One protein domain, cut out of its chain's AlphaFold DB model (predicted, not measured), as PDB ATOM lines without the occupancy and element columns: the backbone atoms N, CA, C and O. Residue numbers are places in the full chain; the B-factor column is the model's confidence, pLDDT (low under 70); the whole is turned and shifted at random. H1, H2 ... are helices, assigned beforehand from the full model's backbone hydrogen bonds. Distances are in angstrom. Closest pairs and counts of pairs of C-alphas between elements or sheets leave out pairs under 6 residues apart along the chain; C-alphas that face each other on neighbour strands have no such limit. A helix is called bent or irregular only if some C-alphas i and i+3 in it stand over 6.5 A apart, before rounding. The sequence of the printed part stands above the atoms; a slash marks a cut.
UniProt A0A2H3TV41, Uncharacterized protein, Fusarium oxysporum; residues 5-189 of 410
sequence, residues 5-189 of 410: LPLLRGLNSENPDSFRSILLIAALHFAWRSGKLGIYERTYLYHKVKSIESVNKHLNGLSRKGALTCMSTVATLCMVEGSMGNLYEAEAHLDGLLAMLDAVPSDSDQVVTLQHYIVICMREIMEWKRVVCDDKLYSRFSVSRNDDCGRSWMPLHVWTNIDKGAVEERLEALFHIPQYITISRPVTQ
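This is residues 5 to 189 of the 410 residues of an uncharacterized protein of Fusarium oxysporum (UniProt A0A2H3TV41). Five long helices, H2 to H6, form an up-and-down bundle, each running against the one before, with H4 in the middle, H5 and H6 to one side and H2 and H3 to the other. H8 packs on the last residues of H6, H7 is near H8, H9 is near H2, and H1 touches no helix. The printed part has 185 residues, with nine named helices, H1 to H9 in chain order, and no named strand: all helix. It is compact, with a radius of gyration of the C-alphas of 16.8 A, and elongated, spanning 51 by 33 by 30 A.

H6, residues 109 to 132, forms a hairpin with H5, residues 87 to 103, at a shallow tilt of 20 degrees; their closest C-alphas, Leu 97 and Ile 118, are 6.4 A apart. The hub, H4, residues 64 to 83, touches H6 the same way at a shallow tilt of 8 degrees, closest at C-alphas Ala 75 and Tyr 117, 6.1 A. H4 touches H5 at C-alphas Cys 78 and Ala 90, 4.2 A. H3, residues 38 to 59, touches H4 opposite ways at 34.7 degrees, shallow but only just, closest at C-alphas Val 55 and Cys 70, 5.3 A. H2, residues 16 to 34, touches H4 at C-alphas Leu 28 and Val 80, 6.5 A. H8, residues 154 to 160, touches H6 at residues 128 to 132 alone. Every O i to N i+4 pair is within hydrogen-bond range in H2, H5, H8, H7, residues 135 to 140, and H9, residues 166 to 175; H3 has 16 of 18, H4 14 of 16, H6 19 of 20, and H1, residues 5 to 8, is too short for one.

H6 runs 35.5 A from C-alpha 109 at (110.598, 93.400, 90.182); H3, irregular with C-alphas 39 and 42 7.0 A apart, spans 32.4 A, H4 29.1 A, H2 26.6 A and H5 24.4 A. H9 ends at C-alpha 175, (113.855, 79.429, 106.806).

The C-alphas farthest apart, Asp 107 and Ser 142, are 51.9 A apart. The printed part has no cut; the link H7 to H8 is long. Mean pLDDT of the printed part is 71.3, and 78 residues are under 70, among them residues 5 to 14, 60 to 66 and 131 to 189.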
ATOM      1  N   LEU A   5     123.807  74.328 105.571       34.47
ATOM      2  CA  LEU A   5     125.004  75.144 105.340       34.47
ATOM      3  C   LEU A   5     125.015  75.946 104.020       34.47
ATOM      4  O   LEU A   5     125.545  77.058 104.031       34.47
ATOM      5  N   PRO A   6     124.453  75.463 102.894       38.22
ATOM      6  CA  PRO A   6     124.437  76.233 101.649       38.22
ATOM      7  C   PRO A   6     123.531  77.475 101.695       38.22
ATOM      8  O   PRO A   6     123.885  78.487 101.099       38.22
ATOM      9  N   LEU A   7     122.412  77.439 102.434       42.66
ATOM     10  CA  LEU A   7     121.467  78.565 102.559       42.66
ATOM     11  C   LEU A   7     122.022  79.712 103.419       42.66
ATOM     12  O   LEU A   7     121.750  80.879 103.150       42.66
ATOM     13  N   LEU A   8     122.870  79.401 104.404       42.09
ATOM     14  CA  LEU A   8     123.557  80.411 105.215       42.09
ATOM     15  C   LEU A   8     124.694  81.123 104.457       42.09
ATOM     16  O   LEU A   8     125.059  82.236 104.822       42.09
ATOM     17  N   ARG A   9     125.239  80.521 103.386       39.81
ATOM     18  CA  ARG A   9     126.340  81.104 102.586       39.81
ATOM     19  C   ARG A   9     125.934  82.326 101.752       39.81
ATOM     20  O   ARG A   9     126.819  83.041 101.298       39.81
ATOM     21  N   GLY A  10     124.637  82.571 101.553       46.53
ATOM     22  CA  GLY A  10     124.128  83.761 100.857       46.53
ATOM     23  C   GLY A  10     123.966  84.996 101.750       46.53
ATOM     24  O   GLY A  10     123.693  86.087 101.250       46.53
ATOM     25  N   LEU A  11     124.124  84.849 103.069       52.72
ATOM     26  CA  LEU A  11     124.012  85.960 104.004       52.72
ATOM     27  C   LEU A  11     125.288  86.789 103.961       52.72
ATOM     28  O   LEU A  11     126.322  86.405 104.506       52.72
ATOM     29  N   ASN A  12     125.208  87.947 103.315       55.91
ATOM     30  CA  ASN A  12     126.322  88.870 103.283       55.91
ATOM     31  C   ASN A  12     126.509  89.519 104.669       55.91
ATOM     32  O   ASN A  12     125.880  90.534 104.973       55.91
ATOM     33  N   SER A  13     127.367  88.940 105.518       55.59
ATOM     34  CA  SER A  13     127.736  89.512 106.824       55.59
ATOM     35  C   SER A  13     128.436  90.869 106.711       55.59
ATOM     36  O   SER A  13     128.602  91.553 107.717       55.59
ATOM     37  N   GLU A  14     128.835  91.277 105.501       61.53
ATOM     38  CA  GLU A  14     129.378  92.608 105.225       61.53
ATOM     39  C   GLU A  14     128.290  93.694 105.218       61.53
ATOM     40  O   GLU A  14     128.608  94.873 105.364       61.53
ATOM     41  N   ASN A  15     127.004  93.330 105.080       73.44
ATOM     42  CA  ASN A  15     125.892  94.272 105.192       73.44
ATOM     43  C   ASN A  15     125.438  94.395 106.665       73.44
ATOM     44  O   ASN A  15     124.902  93.426 107.217       73.44
ATOM     45  N   PRO A  16     125.567  95.581 107.298       80.88
ATOM     46  CA  PRO A  16     125.144  95.795 108.680       80.88
ATOM     47  C   PRO A  16     123.675  95.451 108.949       80.88
ATOM     48  O   PRO A  16     123.351  95.010 110.049       80.88
ATOM     49  N   ASP A  17     122.784  95.642 107.974       79.12
ATOM     50  CA  ASP A  17     121.355  95.351 108.133       79.12
ATOM     51  C   ASP A  17     121.085  93.847 108.116       79.12
ATOM     52  O   ASP A  17     120.416  93.329 109.007       79.12
ATOM     53  N   SER A  18     121.708  93.119 107.186       77.12
ATOM     54  CA  SER A  18     121.623  91.656 107.139       77.12
ATOM     55  C   SER A  18     122.207  91.013 108.400       77.12
ATOM     56  O   SER A  18     121.629  90.069 108.938       77.12
ATOM     57  N   PHE A  19     123.311  91.555 108.928       82.88
ATOM     58  CA  PHE A  19     123.888  91.087 110.189       82.88
ATOM     59  C   PHE A  19     122.953  91.324 111.385       82.88
ATOM     60  O   PHE A  19     122.793  90.441 112.229       82.88
ATOM     61  N   ARG A  20     122.277  92.480 111.452       87.06
ATOM     62  CA  ARG A  20     121.274  92.740 112.500       87.06
ATOM     63  C   ARG A  20     120.098  91.775 112.413       87.06
ATOM     64  O   ARG A  20     119.720  91.229 113.446       87.06
ATOM     65  N   SER A  21     119.579  91.504 111.215       84.12
ATOM     66  CA  SER A  21     118.539  90.489 111.009       84.12
ATOM     67  C   SER A  21     118.972  89.118 111.533       84.12
ATOM     68  O   SER A  21     118.216  88.476 112.257       84.12
ATOM     69  N   ILE A  22     120.212  88.690 111.265       83.38
ATOM     70  CA  ILE A  22     120.754  87.429 111.804       83.38
ATOM     71  C   ILE A  22     120.738  87.426 113.336       83.38
ATOM     72  O   ILE A  22     120.323  86.437 113.938       83.38
ATOM     73  N   LEU A  23     121.159  88.519 113.978       88.25
ATOM     74  CA  LEU A  23     121.178  88.615 115.440       88.25
ATOM     75  C   LEU A  23     119.773  88.592 116.052       88.25
ATOM     76  O   LEU A  23     119.575  87.947 117.081       88.25
ATOM     77  N   LEU A  24     118.797  89.241 115.414       87.81
ATOM     78  CA  LEU A  24     117.391  89.183 115.831       87.81
ATOM     79  C   LEU A  24     116.846  87.754 115.747       87.81
ATOM     80  O   LEU A  24     116.194  87.280 116.676       87.81
ATOM     81  N   ILE A  25     117.176  87.039 114.674       82.44
ATOM     82  CA  ILE A  25     116.740  85.657 114.474       82.44
ATOM     83  C   ILE A  25     117.440  84.703 115.452       82.44
ATOM     84  O   ILE A  25     116.810  83.806 116.013       82.44
ATOM     85  N   ALA A  26     118.729  84.911 115.719       83.50
ATOM     86  CA  ALA A  26     119.460  84.147 116.726       83.50
ATOM     87  C   ALA A  26     118.865  84.353 118.131       83.50
ATOM     88  O   ALA A  26     118.708  83.388 118.883       83.50
ATOM     89  N   ALA A  27     118.486  85.591 118.466       85.25
ATOM     90  CA  ALA A  27     117.801  85.913 119.713       85.25
ATOM     91  C   ALA A  27     116.419  85.243 119.798       85.25
ATOM     92  O   ALA A  27     116.088  84.683 120.842       85.25
ATOM     93  N   LEU A  28     115.652  85.223 118.700       81.12
ATOM     94  CA  LEU A  28     114.384  84.494 118.614       81.12
ATOM     95  C   LEU A  28     114.568  82.999 118.884       81.12
ATOM     96  O   LEU A  28     113.901  82.439 119.751       81.12
ATOM     97  N   HIS A  29     115.512  82.360 118.195       77.56
ATOM     98  CA  HIS A  29     115.806  80.943 118.392       77.56
ATOM     99  C   HIS A  29     116.224  80.642 119.842       77.56
ATOM    100  O   HIS A  29     115.769  79.662 120.439       77.56
ATOM    101  N   PHE A  30     117.051  81.505 120.443       80.94
ATOM    102  CA  PHE A  30     117.407  81.393 121.855       80.94
ATOM    103  C   PHE A  30     116.181  81.522 122.771       80.94
ATOM    104  O   PHE A  30     116.031  80.712 123.688       80.94
ATOM    105  N   ALA A  31     115.305  82.497 122.517       77.12
ATOM    106  CA  ALA A  31     114.090  82.722 123.294       77.12
ATOM    107  C   ALA A  31     113.125  81.534 123.197       77.12
ATOM    108  O   ALA A  31     112.635  81.063 124.222       77.12
ATOM    109  N   TRP A  32     112.916  80.982 121.999       73.88
ATOM    110  CA  TRP A  32     112.106  79.779 121.801       73.88
ATOM    111  C   TRP A  32     112.663  78.564 122.535       73.88
ATOM    112  O   TRP A  32     111.887  77.775 123.068       73.88
ATOM    113  N   ARG A  33     113.991  78.412 122.599       73.38
ATOM    114  CA  ARG A  33     114.633  77.307 123.322       73.38
ATOM    115  C   ARG A  33     114.605  77.486 124.838       73.38
ATOM    116  O   ARG A  33     114.423  76.510 125.557       73.38
ATOM    117  N   SER A  34     114.848  78.701 125.315       73.94
ATOM    118  CA  SER A  34     115.103  78.971 126.737       73.94
ATOM    119  C   SER A  34     113.878  79.490 127.486       73.94
ATOM    120  O   SER A  34     113.917  79.600 128.708       73.94
ATOM    121  N   GLY A  35     112.820  79.863 126.763       69.38
ATOM    122  CA  GLY A  35     111.632  80.499 127.327       69.38
ATOM    123  C   GLY A  35     111.909  81.886 127.910       69.38
ATOM    124  O   GLY A  35     111.276  82.278 128.876       69.38
ATOM    125  N   LYS A  36     112.936  82.599 127.436       76.94
ATOM    126  CA  LYS A  36     113.208  84.027 127.710       76.94
ATOM    127  C   LYS A  36     114.502  84.446 127.026       76.94
ATOM    128  O   LYS A  36     115.357  83.608 126.749       76.94
ATOM    129  N   LEU A  37     114.681  85.750 126.829       82.00
ATOM    130  CA  LEU A  37     115.936  86.328 126.335       82.00
ATOM    131  C   LEU A  37     117.013  86.437 127.428       82.00
ATOM    132  O   LEU A  37     118.199  86.270 127.146       82.00
ATOM    133  N   GLY A  38     116.617  86.683 128.683       85.56
ATOM    134  CA  GLY A  38     117.542  86.787 129.813       85.56
ATOM    135  C   GLY A  38     118.639  87.830 129.571       85.56
ATOM    136  O   GLY A  38     118.357  88.961 129.194       85.56
ATOM    137  N   ILE A  39     119.905  87.439 129.739       88.62
ATOM    138  CA  ILE A  39     121.055  88.344 129.560       88.62
ATOM    139  C   ILE A  39     121.189  88.914 128.137       88.62
ATOM    140  O   ILE A  39     121.849  89.934 127.951       88.62
ATOM    141  N   TYR A  40     120.567  88.284 127.134       89.00
ATOM    142  CA  TYR A  40     120.628  88.726 125.739       89.00
ATOM    143  C   TYR A  40     119.557  89.758 125.379       89.00
ATOM    144  O   TYR A  40     119.594  90.305 124.279       89.00
ATOM    145  N   GLU A  41     118.627  90.065 126.287       88.94
ATOM    146  CA  GLU A  41     117.526  91.001 126.036       88.94
ATOM    147  C   GLU A  41     118.026  92.388 125.623       88.94
ATOM    148  O   GLU A  41     117.562  92.956 124.637       88.94
ATOM    149  N   ARG A  42     119.053  92.908 126.305       90.31
ATOM    150  CA  ARG A  42     119.645  94.207 125.958       90.31
ATOM    151  C   ARG A  42     120.242  94.211 124.549       90.31
ATOM    152  O   ARG A  42     120.089  95.190 123.821       90.31
ATOM    153  N   THR A  43     120.910  93.125 124.167       91.06
ATOM    154  CA  THR A  43     121.488  92.955 122.828       91.06
ATOM    155  C   THR A  43     120.386  92.877 121.775       91.06
ATOM    156  O   THR A  43     120.453  93.583 120.770       91.06
ATOM    157  N   TYR A  44     119.335  92.095 122.032       90.69
ATOM    158  CA  TYR A  44     118.152  92.012 121.175       90.69
ATOM    159  C   TYR A  44     117.527  93.394 120.932       90.69
ATOM    160  O   TYR A  44     117.406  93.824 119.784       90.69
ATOM    161  N   LEU A  45     117.214  94.128 122.005       91.25
ATOM    162  CA  LEU A  45     116.594  95.450 121.924       91.25
ATOM    163  C   LEU A  45     117.478  96.457 121.178       91.25
ATOM    164  O   LEU A  45     116.976  97.230 120.362       91.25
ATOM    165  N   TYR A  46     118.795  96.418 121.397       93.12
ATOM    166  CA  TYR A  46     119.735  97.262 120.662       93.12
ATOM    167  C   TYR A  46     119.667  97.008 119.149       93.12
ATOM    168  O   TYR A  46     119.516  97.950 118.367       93.12
ATOM    169  N   HIS A  47     119.736  95.744 118.718       92.38
ATOM    170  CA  HIS A  47     119.690  95.413 117.292       92.38
ATOM    171  C   HIS A  47     118.309  95.650 116.673       92.38
ATOM    172  O   HIS A  47     118.247  96.049 115.509       92.38
ATOM    173  N   LYS A  48     117.221  95.512 117.444       92.62
ATOM    174  CA  LYS A  48     115.862  95.891 117.022       92.62
ATOM    175  C   LYS A  48     115.800  97.381 116.700       92.62
ATOM    176  O   LYS A  48     115.470  97.751 115.575       92.62
ATOM    177  N   VAL A  49     116.201  98.233 117.648       93.12
ATOM    178  CA  VAL A  49     116.204  99.696 117.472       93.12
ATOM    179  C   VAL A  49     117.074 100.101 116.284       93.12
ATOM    180  O   VAL A  49     116.629 100.869 115.436       93.12
ATOM    181  N   LYS A  50     118.279  99.529 116.149       91.56
ATOM    182  CA  LYS A  50     119.154  99.821 115.002       91.56
ATOM    183  C   LYS A  50     118.592  99.361 113.658       91.56
ATOM    184  O   LYS A  50     118.857 100.014 112.652       91.56
ATOM    185  N   SER A  51     117.813  98.283 113.628       90.88
ATOM    186  CA  SER A  51     117.126  97.840 112.409       90.88
ATOM    187  C   SER A  51     116.008  98.811 112.024       90.88
ATOM    188  O   SER A  51     115.919  99.202 110.863       90.88
ATOM    189  N   ILE A  52     115.226  99.287 112.999       89.69
ATOM    190  CA  ILE A  52     114.171 100.294 112.784       89.69
ATOM    191  C   ILE A  52     114.765 101.631 112.311       89.69
ATOM    192  O   ILE A  52     114.285 102.213 111.342       89.69
ATOM    193  N   GLU A  53     115.843 102.107 112.946       89.19
ATOM    194  CA  GLU A  53     116.561 103.312 112.503       89.19
ATOM    195  C   GLU A  53     117.045 103.180 111.049       89.19
ATOM    196  O   GLU A  53     116.932 104.126 110.267       89.19
ATOM    197  N   SER A  54     117.559 102.003 110.676       85.00
ATOM    198  CA  SER A  54     118.004 101.734 109.309       85.00
ATOM    199  C   SER A  54     116.843 101.761 108.316       85.00
ATOM    200  O   SER A  54     116.936 102.424 107.284       85.00
ATOM    201  N   VAL A  55     115.717 101.120 108.640       86.88
ATOM    202  CA  VAL A  55     114.487 101.166 107.829       86.88
ATOM    203  C   VAL A  55     114.035 102.608 107.604       86.88
ATOM    204  O   VAL A  55     113.857 103.024 106.460       86.88
ATOM    205  N   ASN A  56     113.944 103.409 108.668       84.94
ATOM    206  CA  ASN A  56     113.530 104.812 108.579       84.94
ATOM    207  C   ASN A  56     114.479 105.643 107.701       84.94
ATOM    208  O   ASN A  56     114.037 106.500 106.935       84.94
ATOM    209  N   LYS A  57     115.787 105.370 107.763       81.31
ATOM    210  CA  LYS A  57     116.774 106.017 106.891       81.31
ATOM    211  C   LYS A  57     116.559 105.654 105.419       81.31
ATOM    212  O   LYS A  57     116.661 106.533 104.568       81.31
ATOM    213  N   HIS A  58     116.263 104.390 105.122       74.88
ATOM    214  CA  HIS A  58     116.013 103.931 103.756       74.88
ATOM    215  C   HIS A  58     114.699 104.478 103.184       74.88
ATOM    216  O   HIS A  58     114.668 104.814 102.003       74.88
ATOM    217  N   LEU A  59     113.655 104.624 104.007       73.44
ATOM    218  CA  LEU A  59     112.367 105.206 103.604       73.44
ATOM    219  C   LEU A  59     112.488 106.669 103.144       73.44
ATOM    220  O   LEU A  59     111.840 107.059 102.178       73.44
ATOM    221  N   ASN A  60     113.378 107.453 103.760       67.06
ATOM    222  CA  ASN A  60     113.604 108.867 103.423       67.06
ATOM    223  C   ASN A  60     114.450 109.098 102.147       67.06
ATOM    224  O   ASN A  60     114.818 110.232 101.848       67.06
ATOM    225  N   GLY A  61     114.786 108.043 101.396       60.56
ATOM    226  CA  GLY A  61     115.633 108.121 100.203       60.56
ATOM    227  C   GLY A  61     115.760 106.776  99.490       60.56
ATOM    228  O   GLY A  61     116.874 106.276  99.316       60.56
ATOM    229  N   LEU A  62     114.620 106.172  99.128       60.81
ATOM    230  CA  LEU A  62     114.502 104.821  98.560       60.81
ATOM    231  C   LEU A  62     115.281 104.668  97.239       60.81
ATOM    232  O   LEU A  62     114.740 104.765  96.141       60.81
ATOM    233  N   SER A  63     116.578 104.371  97.332       62.16
ATOM    234  CA  SER A  63     117.332 103.813  96.208       62.16
ATOM    235  C   SER A  63     116.877 102.373  95.943       62.16
ATOM    236  O   SER A  63     116.560 101.629  96.874       62.16
ATOM    237  N   ARG A  64     116.914 101.928  94.678       59.53
ATOM    238  CA  ARG A  64     116.500 100.567  94.273       59.53
ATOM    239  C   ARG A  64     117.194  99.468  95.095       59.53
ATOM    240  O   ARG A  64     116.556  98.498  95.484       59.53
ATOM    241  N   LYS A  65     118.482  99.630  95.423       59.25
ATOM    242  CA  LYS A  65     119.253  98.665  96.235       59.25
ATOM    243  C   LYS A  65     118.904  98.727  97.734       59.25
ATOM    244  O   LYS A  65     118.926  97.698  98.407       59.25
ATOM    245  N   GLY A  66     118.542  99.905  98.244       64.81
ATOM    246  CA  GLY A  66     118.077 100.095  99.622       64.81
ATOM    247  C   GLY A  66     116.680  99.525  99.874       64.81
ATOM    248  O   GLY A  66     116.428  98.997 100.952       64.81
ATOM    249  N   ALA A  67     115.799  99.552  98.868       71.38
ATOM    250  CA  ALA A  67     114.420  99.076  98.986       71.38
ATOM    251  C   ALA A  67     114.328  97.581  99.342       71.38
ATOM    252  O   ALA A  67     113.629  97.229 100.283       71.38
ATOM    253  N   LEU A  68     115.083  96.697  98.674       73.94
ATOM    254  CA  LEU A  68     115.079  95.254  98.986       73.94
ATOM    255  C   LEU A  68     115.555  94.957 100.414       73.94
ATOM    256  O   LEU A  68     114.928  94.180 101.135       73.94
ATOM    257  N   THR A  69     116.634  95.618 100.841       76.31
ATOM    258  CA  THR A  69     117.160  95.489 102.209       76.31
ATOM    259  C   THR A  69     116.133  95.990 103.225       76.31
ATOM    260  O   THR A  69     115.844  95.295 104.197       76.31
ATOM    261  N   CYS A  70     115.505  97.135 102.957       83.38
ATOM    262  CA  CYS A  70     114.450  97.704 103.790       83.38
ATOM    263  C   CYS A  70     113.245  96.754 103.921       83.38
ATOM    264  O   CYS A  70     112.868  96.400 105.037       83.38
ATOM    265  N   MET A  71     112.712  96.254 102.799       83.94
ATOM    266  CA  MET A  71     111.581  95.318 102.773       83.94
ATOM    267  C   MET A  71     111.889  94.035 103.552       83.94
ATOM    268  O   MET A  71     111.105  93.632 104.407       83.94
ATOM    269  N   SER A  72     113.053  93.417 103.309       81.88
ATOM    270  CA  SER A  72     113.463  92.202 104.032       81.88
ATOM    271  C   SER A  72     113.652  92.442 105.535       81.88
ATOM    272  O   SER A  72     113.288  91.586 106.341       81.88
ATOM    273  N   THR A  73     114.150  93.620 105.926       87.25
ATOM    274  CA  THR A  73     114.332  94.000 107.333       87.25
ATOM    275  C   THR A  73     112.986  94.200 108.025       87.25
ATOM    276  O   THR A  73     112.781  93.656 109.107       87.25
ATOM    277  N   VAL A  74     112.041  94.915 107.404       90.88
ATOM    278  CA  VAL A  74     110.693  95.112 107.970       90.88
ATOM    279  C   VAL A  74     109.941  93.794 108.079       90.88
ATOM    280  O   VAL A  74     109.357  93.511 109.122       90.88
ATOM    281  N   ALA A  75     110.009  92.949 107.053       87.19
ATOM    282  CA  ALA A  75     109.367  91.643 107.086       87.19
ATOM    283  C   ALA A  75     110.014  90.713 108.137       87.19
ATOM    284  O   ALA A  75     109.321  89.968 108.824       87.19
ATOM    285  N   THR A  76     111.330  90.812 108.350       85.81
ATOM    286  CA  THR A  76     112.023  90.098 109.438       85.81
ATOM    287  C   THR A  76     111.604  90.604 110.814       85.81
ATOM    288  O   THR A  76     111.341  89.791 111.694       85.81
ATOM    289  N   LEU A  77     111.502  91.922 111.008       90.25
ATOM    290  CA  LEU A  77     111.003  92.508 112.253       90.25
ATOM    291  C   LEU A  77     109.567  92.057 112.535       90.25
ATOM    292  O   LEU A  77     109.294  91.590 113.634       90.25
ATOM    293  N   CYS A  78     108.686  92.096 111.529       89.19
ATOM    294  CA  CYS A  78     107.331  91.554 111.616       89.19
ATOM    295  C   CYS A  78     107.341  90.111 112.138       89.19
ATOM    296  O   CYS A  78     106.654  89.784 113.108       89.19
ATOM    297  N   MET A  79     108.185  89.271 111.531       83.31
ATOM    298  CA  MET A  79     108.272  87.862 111.880       83.31
ATOM    299  C   MET A  79     108.790  87.628 113.298       83.31
ATOM    300  O   MET A  79     108.227  86.829 114.044       83.31
ATOM    301  N   VAL A  80     109.867  88.320 113.673       84.31
ATOM    302  CA  VAL A  80     110.516  88.170 114.979       84.31
ATOM    303  C   VAL A  80     109.611  88.672 116.099       84.31
ATOM    304  O   VAL A  80     109.429  87.960 117.082       84.31
ATOM    305  N   GLU A  81     109.004  89.849 115.941       86.31
ATOM    306  CA  GLU A  81     108.106  90.424 116.945       86.31
ATOM    307  C   GLU A  81     106.885  89.539 117.179       86.31
ATOM    308  O   GLU A  81     106.590  89.181 118.320       86.31
ATOM    309  N   GLY A  82     106.209  89.113 116.111       80.12
ATOM    310  CA  GLY A  82     105.014  88.294 116.261       80.12
ATOM    311  C   GLY A  82     105.325  86.886 116.777       80.12
ATOM    312  O   GLY A  82     104.600  86.376 117.628       80.12
ATOM    313  N   SER A  83     106.474  86.315 116.400       77.31
ATOM    314  CA  SER A  83     106.985  85.062 116.979       77.31
ATOM    315  C   SER A  83     107.325  85.168 118.470       77.31
ATOM    316  O   SER A  83     107.323  84.160 119.182       77.31
ATOM    317  N   MET A  84     107.635  86.379 118.943       76.06
ATOM    318  CA  MET A  84     107.816  86.711 120.356       76.06
ATOM    319  C   MET A  84     106.514  87.172 121.028       76.06
ATOM    320  O   MET A  84     106.559  87.612 122.167       76.06
ATOM    321  N   GLY A  85     105.356  87.073 120.369       74.50
ATOM    322  CA  GLY A  85     104.056  87.450 120.934       74.50
ATOM    323  C   GLY A  85     103.729  88.942 120.911       74.50
ATOM    324  O   GLY A  85     102.651  89.314 121.362       74.50
ATOM    325  N   ASN A  86     104.592  89.784 120.337       81.44
ATOM    326  CA  ASN A  86     104.358  91.219 120.163       81.44
ATOM    327  C   ASN A  86     103.524  91.458 118.891       81.44
ATOM    328  O   ASN A  86     104.021  91.896 117.850       81.44
ATOM    329  N   LEU A  87     102.248  91.063 118.944       80.94
ATOM    330  CA  LEU A  87     101.374  91.026 117.765       80.94
ATOM    331  C   LEU A  87     101.033  92.419 117.230       80.94
ATOM    332  O   LEU A  87     100.906  92.579 116.021       80.94
ATOM    333  N   TYR A  88     100.929  93.421 118.105       84.31
ATOM    334  CA  TYR A  88     100.661  94.801 117.697       84.31
ATOM    335  C   TYR A  88     101.819  95.374 116.865       84.31
ATOM    336  O   TYR A  88     101.614  95.982 115.816       84.31
ATOM    337  N   GLU A  89     103.051  95.123 117.297       88.06
ATOM    338  CA  GLU A  89     104.272  95.505 116.597       88.06
ATOM    339  C   GLU A  89     104.414  94.745 115.276       88.06
ATOM    340  O   GLU A  89     104.768  95.339 114.256       88.06
ATOM    341  N   ALA A  90     104.096  93.446 115.267       88.06
ATOM    342  CA  ALA A  90     104.090  92.646 114.047       88.06
ATOM    343  C   ALA A  90     103.110  93.206 113.002       88.06
ATOM    344  O   ALA A  90     103.471  93.331 111.830       88.06
ATOM    345  N   GLU A  91     101.906  93.598 113.426       87.38
ATOM    346  CA  GLU A  91     100.923  94.251 112.560       87.38
ATOM    347  C   GLU A  91     101.416  95.597 112.042       87.38
ATOM    348  O   GLU A  91     101.370  95.815 110.838       87.38
ATOM    349  N   ALA A  92     101.992  96.448 112.895       90.06
ATOM    350  CA  ALA A  92     102.564  97.723 112.454       90.06
ATOM    351  C   ALA A  92     103.648  97.537 111.371       90.06
ATOM    352  O   ALA A  92     103.766  98.344 110.446       90.06
ATOM    353  N   HIS A  93     104.433  96.457 111.448       92.06
ATOM    354  CA  HIS A  93     105.395  96.110 110.403       92.06
ATOM    355  C   HIS A  93     104.724  95.615 109.111       92.06
ATOM    356  O   HIS A  93     105.161  96.017 108.030       92.06
ATOM    357  N   LEU A  94     103.667  94.796 109.191       91.00
ATOM    358  CA  LEU A  94     102.867  94.392 108.024       91.00
ATOM    359  C   LEU A  94     102.252  95.611 107.322       91.00
ATOM    360  O   LEU A  94     102.315  95.728 106.098       91.00
ATOM    361  N   ASP A  95     101.728  96.547 108.105       89.56
ATOM    362  CA  ASP A  95     101.174  97.813 107.642       89.56
ATOM    363  C   ASP A  95     102.227  98.663 106.908       89.56
ATOM    364  O   ASP A  95     101.970  99.262 105.857       89.56
ATOM    365  N   GLY A  96     103.457  98.654 107.429       89.50
ATOM    366  CA  GLY A  96     104.625  99.243 106.781       89.50
ATOM    367  C   GLY A  96     104.944  98.598 105.430       89.50
ATOM    368  O   GLY A  96     105.215  99.317 104.470       89.50
ATOM    369  N   LEU A  97     104.870  97.266 105.315       90.31
ATOM    370  CA  LEU A  97     105.064  96.564 104.036       90.31
ATOM    371  C   LEU A  97     103.973  96.920 103.018       90.31
ATOM    372  O   LEU A  97     104.288  97.169 101.856       90.31
ATOM    373  N   LEU A  98     102.711  96.997 103.449       90.12
ATOM    374  CA  LEU A  98     101.601  97.440 102.598       90.12
ATOM    375  C   LEU A  98     101.804  98.886 102.120       90.12
ATOM    376  O   LEU A  98     101.604  99.176 100.946       90.12
ATOM    377  N   ALA A  99     102.287  99.783 102.986       88.06
ATOM    378  CA  ALA A  99     102.621 101.155 102.591       88.06
ATOM    379  C   ALA A  99     103.790 101.233 101.605       88.06
ATOM    380  O   ALA A  99     103.774 102.068 100.703       88.06
ATOM    381  N   MET A 100     104.792 100.361 101.739       87.56
ATOM    382  CA  MET A 100     105.849 100.253 100.733       87.56
ATOM    383  C   MET A 100     105.294  99.775  99.391       87.56
ATOM    384  O   MET A 100     105.761 100.242  98.358       87.56
ATOM    385  N   LEU A 101     104.299  98.886  99.390       87.88
ATOM    386  CA  LEU A 101     103.708  98.362  98.161       87.88
ATOM    387  C   LEU A 101     102.994  99.463  97.382       87.88
ATOM    388  O   LEU A 101     103.156  99.540  96.170       87.88
ATOM    389  N   ASP A 102     102.294 100.349  98.091       85.94
ATOM    390  CA  ASP A 102     101.650 101.527  97.503       85.94
ATOM    391  C   ASP A 102     102.675 102.527  96.920       85.94
ATOM    392  O   ASP A 102     102.362 103.275  95.994       85.94
ATOM    393  N   ALA A 103     103.900 102.558  97.459       83.00
ATOM    394  CA  ALA A 103     104.950 103.496  97.060       83.00
ATOM    395  C   ALA A 103     105.877 102.972  95.946       83.00
ATOM    396  O   ALA A 103     106.532 103.764  95.263       83.00
ATOM    397  N   VAL A 104     105.986 101.651  95.775       80.44
ATOM    398  CA  VAL A 104     106.841 101.037  94.752       80.44
ATOM    399  C   VAL A 104     106.122 101.073  93.393       80.44
ATOM    400  O   VAL A 104     104.958 100.688  93.313       80.44
ATOM    401  N   PRO A 105     106.793 101.481  92.296       78.25
ATOM    402  CA  PRO A 105     106.195 101.445  90.963       78.25
ATOM    403  C   PRO A 105     105.746 100.031  90.577       78.25
ATOM    404  O   PRO A 105     106.519  99.085  90.739       78.25
ATOM    405  N   SER A 106     104.546  99.903  90.004       72.94
ATOM    406  CA  SER A 106     103.921  98.616  89.651       72.94
ATOM    407  C   SER A 106     104.787  97.712  88.766       72.94
ATOM    408  O   SER A 106     104.733  96.495  88.907       72.94
ATOM    409  N   ASP A 107     105.628  98.296  87.909       68.75
ATOM    410  CA  ASP A 107     106.494  97.566  86.969       68.75
ATOM    411  C   ASP A 107     107.846  97.144  87.582       68.75
ATOM    412  O   ASP A 107     108.752  96.683  86.886       68.75
ATOM    413  N   SER A 108     108.039  97.343  88.887       74.25
ATOM    414  CA  SER A 108     109.275  96.973  89.574       74.25
ATOM    415  C   SER A 108     109.269  95.496  89.970       74.25
ATOM    416  O   SER A 108     108.366  95.044  90.669       74.25
ATOM    417  N   ASP A 109     110.359  94.775  89.688       71.19
ATOM    418  CA  ASP A 109     110.598  93.400  90.182       71.19
ATOM    419  C   ASP A 109     110.485  93.269  91.720       71.19
ATOM    420  O   ASP A 109     110.328  92.182  92.281       71.19
ATOM    421  N   GLN A 110     110.564  94.399  92.426       76.31
ATOM    422  CA  GLN A 110     110.417  94.500  93.876       76.31
ATOM    423  C   GLN A 110     108.983  94.283  94.351       76.31
ATOM    424  O   GLN A 110     108.806  93.797  95.465       76.31
ATOM    425  N   VAL A 111     107.984  94.597  93.519       80.50
ATOM    426  CA  VAL A 111     106.559  94.419  93.835       80.50
ATOM    427  C   VAL A 111     106.281  92.963  94.158       80.50
ATOM    428  O   VAL A 111     105.734  92.660  95.212       80.50
ATOM    429  N   VAL A 112     106.757  92.054  93.306       77.69
ATOM    430  CA  VAL A 112     106.580  90.614  93.506       77.69
ATOM    431  C   VAL A 112     107.213  90.182  94.826       77.69
ATOM    432  O   VAL A 112     106.563  89.532  95.640       77.69
ATOM    433  N   THR A 113     108.456  90.593  95.089       77.25
ATOM    434  CA  THR A 113     109.149  90.267  96.347       77.25
ATOM    435  C   THR A 113     108.384  90.772  97.571       77.25
ATOM    436  O   THR A 113     108.215  90.049  98.553       77.25
ATOM    437  N   LEU A 114     107.875  91.998  97.502       82.19
ATOM    438  CA  LEU A 114     107.115  92.606  98.582       82.19
ATOM    439  C   LEU A 114     105.780  91.898  98.821       82.19
ATOM    440  O   LEU A 114     105.436  91.622  99.967       82.19
ATOM    441  N   GLN A 115     105.066  91.536  97.754       83.00
ATOM    442  CA  GLN A 115     103.833  90.752  97.837       83.00
ATOM    443  C   GLN A 115     104.082  89.405  98.529       83.00
ATOM    444  O   GLN A 115     103.290  89.010  99.380       83.00
ATOM    445  N   HIS A 116     105.207  88.734  98.255       78.38
ATOM    446  CA  HIS A 116     105.580  87.503  98.964       78.38
ATOM    447  C   HIS A 116     105.758  87.736 100.461       78.38
ATOM    448  O   HIS A 116     105.203  86.987 101.265       78.38
ATOM    449  N   TYR A 117     106.497  88.778 100.843       80.69
ATOM    450  CA  TYR A 117     106.694  89.107 102.253       80.69
ATOM    451  C   TYR A 117     105.381  89.452 102.954       80.69
ATOM    452  O   TYR A 117     105.144  88.954 104.050       80.69
ATOM    453  N   ILE A 118     104.503  90.228 102.312       85.00
ATOM    454  CA  ILE A 118     103.183  90.572 102.856       85.00
ATOM    455  C   ILE A 118     102.353  89.309 103.093       85.00
ATOM    456  O   ILE A 118     101.824  89.143 104.191       85.00
ATOM    457  N   VAL A 119     102.260  88.401 102.112       79.62
ATOM    458  CA  VAL A 119     101.466  87.170 102.269       79.62
ATOM    459  C   VAL A 119     102.003  86.305 103.410       79.62
ATOM    460  O   VAL A 119     101.213  85.825 104.224       79.62
ATOM    461  N   ILE A 120     103.327  86.144 103.506       77.06
ATOM    462  CA  ILE A 120     103.968  85.367 104.578       77.06
ATOM    463  C   ILE A 120     103.682  86.006 105.940       77.06
ATOM    464  O   ILE A 120     103.115  85.355 106.815       77.06
ATOM    465  N   CYS A 121     104.003  87.289 106.111       81.56
ATOM    466  CA  CYS A 121     103.812  88.006 107.370       81.56
ATOM    467  C   CYS A 121     102.345  88.013 107.819       81.56
ATOM    468  O   CYS A 121     102.050  87.709 108.974       81.56
ATOM    469  N   MET A 122     101.414  88.300 106.903       81.44
ATOM    470  CA  MET A 122      99.979  88.299 107.189       81.44
ATOM    471  C   MET A 122      99.514  86.930 107.690       81.44
ATOM    472  O   MET A 122      98.797  86.841 108.684       81.44
ATOM    473  N   ARG A 123      99.941  85.853 107.025       76.69
ATOM    474  CA  ARG A 123      99.580  84.482 107.390       76.69
ATOM    475  C   ARG A 123     100.065  84.114 108.788       76.69
ATOM    476  O   ARG A 123      99.284  83.589 109.580       76.69
ATOM    477  N   GLU A 124     101.321  84.412 109.097       75.44
ATOM    478  CA  GLU A 124     101.904  84.099 110.403       75.44
ATOM    479  C   GLU A 124     101.252  84.902 111.530       75.44
ATOM    480  O   GLU A 124     100.883  84.327 112.553       75.44
ATOM    481  N   ILE A 125     100.975  86.193 111.313       77.38
ATOM    482  CA  ILE A 125     100.218  87.013 112.270       77.38
ATOM    483  C   ILE A 125      98.857  86.383 112.578       77.38
ATOM    484  O   ILE A 125      98.459  86.307 113.742       77.38
ATOM    485  N   MET A 126      98.143  85.909 111.556       74.12
ATOM    486  CA  MET A 126      96.837  85.278 111.753       74.12
ATOM    487  C   MET A 126      96.930  83.964 112.531       74.12
ATOM    488  O   MET A 126      96.076  83.702 113.380       74.12
ATOM    489  N   GLU A 127      97.967  83.156 112.297       72.31
ATOM    490  CA  GLU A 127      98.210  81.965 113.113       72.31
ATOM    491  C   GLU A 127      98.552  82.305 114.552       72.31
ATOM    492  O   GLU A 127      97.993  81.703 115.468       72.31
ATOM    493  N   TRP A 128      99.442  83.270 114.778       74.81
ATOM    494  CA  TRP A 128      99.820  83.644 116.134       74.81
ATOM    495  C   TRP A 128      98.633  84.211 116.898       74.81
ATOM    496  O   TRP A 128      98.422  83.832 118.046       74.81
ATOM    497  N   LYS A 129      97.791  85.022 116.250       74.38
ATOM    498  CA  LYS A 129      96.521  85.476 116.828       74.38
ATOM    499  C   LYS A 129      95.600  84.311 117.169       74.38
ATOM    500  O   LYS A 129      95.017  84.319 118.247       74.38
ATOM    501  N   ARG A 130      95.494  83.288 116.316       71.88
ATOM    502  CA  ARG A 130      94.722  82.078 116.641       71.88
ATOM    503  C   ARG A 130      95.285  81.378 117.872       71.88
ATOM    504  O   ARG A 130      94.522  81.073 118.777       71.88
ATOM    505  N   VAL A 131      96.594  81.140 117.917       69.00
ATOM    506  CA  VAL A 131      97.260  80.451 119.034       69.00
ATOM    507  C   VAL A 131      97.105  81.234 120.341       69.00
ATOM    508  O   VAL A 131      96.758  80.656 121.367       69.00
ATOM    509  N   VAL A 132      97.311  82.551 120.307       67.62
ATOM    510  CA  VAL A 132      97.207  83.437 121.478       67.62
ATOM    511  C   VAL A 132      95.762  83.611 121.954       67.62
ATOM    512  O   VAL A 132      95.556  83.891 123.134       67.62
ATOM    513  N   CYS A 133      94.771  83.413 121.082       65.88
ATOM    514  CA  CYS A 133      93.347  83.489 121.415       65.88
ATOM    515  C   CYS A 133      92.684  82.118 121.660       65.88
ATOM    516  O   CYS A 133      91.478  82.074 121.898       65.88
ATOM    517  N   ASP A 134      93.420  81.001 121.599       65.50
ATOM    518  CA  ASP A 134      92.854  79.659 121.790       65.50
ATOM    519  C   ASP A 134      92.777  79.286 123.281       65.50
ATOM    520  O   ASP A 134      93.737  78.794 123.884       65.50
ATOM    521  N   ASP A 135      91.594  79.466 123.874       60.53
ATOM    522  CA  ASP A 135      91.296  79.128 125.274       60.53
ATOM    523  C   ASP A 135      91.579  77.646 125.623       60.53
ATOM    524  O   ASP A 135      91.875  77.306 126.778       60.53
ATOM    525  N   LYS A 136      91.542  76.734 124.636       62.72
ATOM    526  CA  LYS A 136      91.881  75.317 124.853       62.72
ATOM    527  C   LYS A 136      93.377  75.117 125.062       62.72
ATOM    528  O   LYS A 136      93.760  74.195 125.777       62.72
ATOM    529  N   LEU A 137      94.227  75.969 124.485       60.41
ATOM    530  CA  LEU A 137      95.666  75.922 124.747       60.41
ATOM    531  C   LEU A 137      95.962  76.400 126.173       60.41
ATOM    532  O   LEU A 137      96.634  75.686 126.912       60.41
ATOM    533  N   TYR A 138      95.394  77.524 126.620       60.44
ATOM    534  CA  TYR A 138      95.611  78.011 127.995       60.44
ATOM    535  C   TYR A 138      95.184  76.997 129.059       60.44
ATOM    536  O   TYR A 138      95.940  76.725 129.994       60.44
ATOM    537  N   SER A 139      94.007  76.387 128.885       59.91
ATOM    538  CA  SER A 139      93.505  75.352 129.801       59.91
ATOM    539  C   SER A 139      94.356  74.081 129.780       59.91
ATOM    540  O   SER A 139      94.647  73.527 130.839       59.91
ATOM    541  N   ARG A 140      94.835  73.650 128.605       60.34
ATOM    542  CA  ARG A 140      95.735  72.493 128.473       60.34
ATOM    543  C   ARG A 140      97.083  72.704 129.166       60.34
ATOM    544  O   ARG A 140      97.684  71.730 129.611       60.34
ATOM    545  N   PHE A 141      97.549  73.948 129.269       57.53
ATOM    546  CA  PHE A 141      98.871  74.273 129.810       57.53
ATOM    547  C   PHE A 141      98.849  74.932 131.189       57.53
ATOM    548  O   PHE A 141      99.899  75.325 131.686       57.53
ATOM    549  N   SER A 142      97.681  75.009 131.841       58.00
ATOM    550  CA  SER A 142      97.533  75.601 133.181       58.00
ATOM    551  C   SER A 142      98.082  77.037 133.274       58.00
ATOM    552  O   SER A 142      98.545  77.466 134.331       58.00
ATOM    553  N   VAL A 143      98.059  77.781 132.162       57.69
ATOM    554  CA  VAL A 143      98.527  79.171 132.105       57.69
ATOM    555  C   VAL A 143      97.354  80.084 132.443       57.69
ATOM    556  O   VAL A 143      96.332  80.062 131.758       57.69
ATOM    557  N   SER A 144      97.498  80.895 133.495       55.03
ATOM    558  CA  SER A 144      96.508  81.917 133.855       55.03
ATOM    559  C   SER A 144      96.365  82.935 132.725       55.03
ATOM    560  O   SER A 144      97.361  83.488 132.251       55.03
ATOM    561  N   ARG A 145      95.124  83.211 132.318       54.09
ATOM    562  CA  ARG A 145      94.811  84.311 131.406       54.09
ATOM    563  C   ARG A 145      94.992  85.615 132.181       54.09
ATOM    564  O   ARG A 145      94.152  85.955 133.004       54.09
ATOM    565  N   ASN A 146      96.099  86.316 131.959       52.97
ATOM    566  CA  ASN A 146      96.142  87.738 132.288       52.97
ATOM    567  C   ASN A 146      95.415  88.506 131.177       52.97
ATOM    568  O   ASN A 146      95.492  88.110 130.013       52.97
ATOM    569  N   ASP A 147      94.756  89.611 131.528       44.19
ATOM    570  CA  ASP A 147      94.015  90.473 130.588       44.19
ATOM    571  C   ASP A 147      94.887  91.032 129.444       44.19
ATOM    572  O   ASP A 147      94.383  91.473 128.414       44.19
ATOM    573  N   ASP A 148      96.209  90.937 129.582       48.12
ATOM    574  CA  ASP A 148      97.217  91.372 128.617       48.12
ATOM    575  C   ASP A 148      97.567  90.262 127.596       48.12
ATOM    576  O   ASP A 148      98.735  89.948 127.348       48.12
ATOM    577  N   CYS A 149      96.552  89.634 126.982       46.53
ATOM    578  CA  CYS A 149      96.731  88.598 125.946       46.53
ATOM    579  C   CYS A 149      97.673  89.042 124.806       46.53
ATOM    580  O   CYS A 149      98.313  88.201 124.188       46.53
ATOM    581  N   GLY A 150      97.815  90.350 124.559       45.50
ATOM    582  CA  GLY A 150      98.737  90.910 123.565       45.50
ATOM    583  C   GLY A 150     100.218  90.952 123.968       45.50
ATOM    584  O   GLY A 150     101.030  91.366 123.151       45.50
ATOM    585  N   ARG A 151     100.584  90.564 125.201       49.22
ATOM    586  CA  ARG A 151     101.975  90.607 125.711       49.22
ATOM    587  C   ARG A 151     102.500  89.270 126.229       49.22
ATOM    588  O   ARG A 151     103.637  89.184 126.696       49.22
ATOM    589  N   SER A 152     101.686  88.217 126.186       53.94
ATOM    590  CA  SER A 152     102.094  86.899 126.665       53.94
ATOM    591  C   SER A 152     102.671  86.079 125.515       53.94
ATOM    592  O   SER A 152     101.944  85.530 124.695       53.94
ATOM    593  N   TRP A 153     103.996  85.967 125.467       62.59
ATOM    594  CA  TRP A 153     104.729  85.093 124.540       62.59
ATOM    595  C   TRP A 153     104.651  83.608 124.943       62.59
ATOM    596  O   TRP A 153     105.036  82.722 124.178       62.59
ATOM    597  N   MET A 154     104.124  83.321 126.140       57.56
ATOM    598  CA  MET A 154     104.050  81.983 126.729       57.56
ATOM    599  C   MET A 154     103.230  80.982 125.893       57.56
ATOM    600  O   MET A 154     103.724  79.879 125.679       57.56
ATOM    601  N   PRO A 155     102.041  81.313 125.348       58.12
ATOM    602  CA  PRO A 155     101.284  80.393 124.496       58.12
ATOM    603  C   PRO A 155     102.038  80.032 123.215       58.12
ATOM    604  O   PRO A 155     102.017  78.877 122.805       58.12
ATOM    605  N   LEU A 156     102.760  80.988 122.618       62.88
ATOM    606  CA  LEU A 156     103.578  80.754 121.425       62.88
ATOM    607  C   LEU A 156     104.821  79.923 121.747       62.88
ATOM    608  O   LEU A 156     105.153  79.004 121.004       62.88
ATOM    609  N   HIS A 157     105.486  80.178 122.874       61.69
ATOM    610  CA  HIS A 157     106.597  79.344 123.336       61.69
ATOM    611  C   HIS A 157     106.158  77.917 123.655       61.69
ATOM    612  O   HIS A 157     106.840  76.964 123.295       61.69
ATOM    613  N   VAL A 158     105.017  77.755 124.317       58.00
ATOM    614  CA  VAL A 158     104.492  76.429 124.627       58.00
ATOM    615  C   VAL A 158     104.069  75.722 123.342       58.00
ATOM    616  O   VAL A 158     104.450  74.573 123.159       58.00
ATOM    617  N   TRP A 159     103.386  76.414 122.423       57.91
ATOM    618  CA  TRP A 159     102.999  75.891 121.109       57.91
ATOM    619  C   TRP A 159     104.201  75.451 120.264       57.91
ATOM    620  O   TRP A 159     104.195  74.358 119.705       57.91
ATOM    621  N   THR A 160     105.272  76.246 120.240       58.75
ATOM    622  CA  THR A 160     106.525  75.911 119.535       58.75
ATOM    623  C   THR A 160     107.335  74.790 120.196       58.75
ATOM    624  O   THR A 160     108.271  74.281 119.584       58.75
ATOM    625  N   ASN A 161     107.003  74.383 121.427       57.28
ATOM    626  CA  ASN A 161     107.711  73.336 122.174       57.28
ATOM    627  C   ASN A 161     106.823  72.119 122.508       57.28
ATOM    628  O   ASN A 161     107.155  71.352 123.413       57.28
ATOM    629  N   ILE A 162     105.715  71.917 121.780       54.31
ATOM    630  CA  ILE A 162     104.780  70.798 122.007       54.31
ATOM    631  C   ILE A 162     105.433  69.420 121.771       54.31
ATOM    632  O   ILE A 162     104.953  68.445 122.348       54.31
ATOM    633  N   ASP A 163     106.543  69.319 121.024       48.19
ATOM    634  CA  ASP A 163     107.165  68.026 120.711       48.19
ATOM    635  C   ASP A 163     108.686  67.947 120.953       48.19
ATOM    636  O   ASP A 163     109.454  68.872 120.677       48.19
ATOM    637  N   LYS A 164     109.158  66.798 121.460       42.59
ATOM    638  CA  LYS A 164     110.567  66.570 121.860       42.59
ATOM    639  C   LYS A 164     111.529  66.369 120.668       42.59
ATOM    640  O   LYS A 164     112.724  66.191 120.896       42.59
ATOM    641  N   GLY A 165     111.031  66.455 119.427       47.66
ATOM    642  CA  GLY A 165     111.794  66.458 118.164       47.66
ATOM    643  C   GLY A 165     111.921  67.833 117.477       47.66
ATOM    644  O   GLY A 165     112.452  67.922 116.380       47.66
ATOM    645  N   ALA A 166     111.466  68.918 118.112       53.12
ATOM    646  CA  ALA A 166     111.257  70.232 117.489       53.12
ATOM    647  C   ALA A 166     112.523  71.043 117.117       53.12
ATOM    648  O   ALA A 166     112.429  72.243 116.870       53.12
ATOM    649  N   VAL A 167     113.747  70.497 117.150       49.47
ATOM    650  CA  VAL A 167     114.938  71.287 116.748       49.47
ATOM    651  C   VAL A 167     114.944  71.498 115.237       49.47
ATOM    652  O   VAL A 167     115.093  72.631 114.786       49.47
ATOM    653  N   GLU A 168     114.739  70.430 114.474       51.72
ATOM    654  CA  GLU A 168     114.659  70.452 113.017       51.72
ATOM    655  C   GLU A 168     113.503  71.337 112.549       51.72
ATOM    656  O   GLU A 168     113.723  72.225 111.735       51.72
ATOM    657  N   GLU A 169     112.321  71.201 113.154       52.19
ATOM    658  CA  GLU A 169     111.152  72.034 112.843       52.19
ATOM    659  C   GLU A 169     111.372  73.515 113.189       52.19
ATOM    660  O   GLU A 169     110.960  74.396 112.439       52.19
ATOM    661  N   ARG A 170     112.077  73.826 114.290       55.06
ATOM    662  CA  ARG A 170     112.452  75.213 114.626       55.06
ATOM    663  C   ARG A 170     113.439  75.789 113.622       55.06
ATOM    664  O   ARG A 170     113.321  76.959 113.277       55.06
ATOM    665  N   LEU A 171     114.405  74.996 113.161       55.75
ATOM    666  CA  LEU A 171     115.348  75.415 112.124       55.75
ATOM    667  C   LEU A 171     114.646  75.590 110.771       55.75
ATOM    668  O   LEU A 171     114.930  76.557 110.072       55.75
ATOM    669  N   GLU A 172     113.694  74.717 110.437       54.47
ATOM    670  CA  GLU A 172     112.803  74.868 109.283       54.47
ATOM    671  C   GLU A 172     111.963  76.146 109.379       54.47
ATOM    672  O   GLU A 172     111.903  76.912 108.420       54.47
ATOM    673  N   ALA A 173     111.425  76.458 110.562       55.34
ATOM    674  CA  ALA A 173     110.690  77.695 110.807       55.34
ATOM    675  C   ALA A 173     111.543  78.955 110.585       55.34
ATOM    676  O   ALA A 173     111.041  79.955 110.073       55.34
ATOM    677  N   LEU A 174     112.844  78.912 110.898       57.78
ATOM    678  CA  LEU A 174     113.749  80.032 110.616       57.78
ATOM    679  C   LEU A 174     113.908  80.291 109.112       57.78
ATOM    680  O   LEU A 174     114.065  81.446 108.720       57.78
ATOM    681  N   PHE A 175     113.816  79.260 108.264       57.56
ATOM    682  CA  PHE A 175     113.855  79.429 106.806       57.56
ATOM    683  C   PHE A 175     112.597  80.096 106.236       57.56
ATOM    684  O   PHE A 175     112.633  80.588 105.110       57.56
ATOM    685  N   HIS A 176     111.514  80.177 107.010       54.31
ATOM    686  CA  HIS A 176     110.331  80.958 106.647       54.31
ATOM    687  C   HIS A 176     110.485  82.457 106.944       54.31
ATOM    688  O   HIS A 176     109.620  83.245 106.562       54.31
ATOM    689  N   ILE A 177     111.581  82.887 107.584       63.44
ATOM    690  CA  ILE A 177     111.837  84.310 107.808       63.44
ATOM    691  C   ILE A 177     112.342  84.941 106.500       63.44
ATOM    692  O   ILE A 177     113.331  84.460 105.942       63.44
ATOM    693  N   PRO A 178     111.733  86.052 106.042       64.06
ATOM    694  CA  PRO A 178     112.066  86.764 104.806       64.06
ATOM    695  C   PRO A 178     113.562  86.952 104.526       64.06
ATOM    696  O   PRO A 178     113.983  86.830 103.382       64.06
ATOM    697  N   GLN A 179     114.387  87.174 105.557       64.81
ATOM    698  CA  GLN A 179     115.844  87.297 105.428       64.81
ATOM    699  C   GLN A 179     116.534  86.073 104.793       64.81
ATOM    700  O   GLN A 179     117.580  86.235 104.163       64.81
ATOM    701  N   TYR A 180     115.983  84.869 104.972       57.81
ATOM    702  CA  TYR A 180     116.509  83.617 104.413       57.81
ATOM    703  C   TYR A 180     115.811  83.199 103.116       57.81
ATOM    704  O   TYR A 180     116.294  82.306 102.417       57.81
ATOM    705  N   ILE A 181     114.705  83.856 102.763       57.53
ATOM    706  CA  ILE A 181     113.967  83.573 101.538       57.53
ATOM    707  C   ILE A 181     114.638  84.335 100.399       57.53
ATOM    708  O   ILE A 181     114.391  85.516 100.166       57.53
ATOM    709  N   THR A 182     115.494  83.642  99.648       51.59
ATOM    710  CA  THR A 182     115.956  84.170  98.362       51.59
ATOM    711  C   THR A 182     114.856  83.926  97.335       51.59
ATOM    712  O   THR A 182     114.659  82.799  96.880       51.59
ATOM    713  N   ILE A 183     114.124  84.975  96.957       52.72
ATOM    714  CA  ILE A 183     113.180  84.908  95.835       52.72
ATOM    715  C   ILE A 183     114.016  84.929  94.552       52.72
ATOM    716  O   ILE A 183     114.293  85.971  93.968       52.72
ATOM    717  N   SER A 184     114.514  83.756  94.157       41.56
ATOM    718  CA  SER A 184     115.447  83.608  93.034       41.56
ATOM    719  C   SER A 184     114.797  83.780  91.659       41.56
ATOM    720  O   SER A 184     115.503  83.724  90.653       41.56
ATOM    721  N   ARG A 185     113.472  83.959  91.575       43.31
ATOM    722  CA  ARG A 185     112.763  84.147  90.305       43.31
ATOM    723  C   ARG A 185     111.660  85.196  90.433       43.31
ATOM    724  O   ARG A 185     110.977  85.201  91.453       43.31
ATOM    725  N   PRO A 186     111.451  86.039  89.407       46.28
ATOM    726  CA  PRO A 186     110.249  86.854  89.316       46.28
ATOM    727  C   PRO A 186     109.049  85.903  89.247       46.28
ATOM    728  O   PRO A 186     108.851  85.188  88.267       46.28
ATOM    729  N   VAL A 187     108.301  85.821  90.342       52.22
ATOM    730  CA  VAL A 187     107.075  85.027  90.452       52.22
ATOM    731  C   VAL A 187     105.957  85.781  89.738       52.22
ATOM    732  O   VAL A 187     105.132  86.454  90.341       52.22
ATOM    733  N   THR A 188     105.980  85.695  88.415       53.22
ATOM    734  CA  THR A 188     104.854  86.001  87.522       53.22
ATOM    735  C   THR A 188     104.519  84.774  86.674       53.22
ATOM    736  O   THR A 188     104.139  84.882  85.511       53.22
ATOM    737  N   GLN A 189     104.710  83.574  87.226       66.88
ATOM    738  CA  GLN A 189     104.453  82.325  86.520       66.88
ATOM    739  C   GLN A 189     103.200  81.685  87.084       66.88
ATOM    740  O   GLN A 189     103.154  81.343  88.264       66.88
TER     741      GLN A 189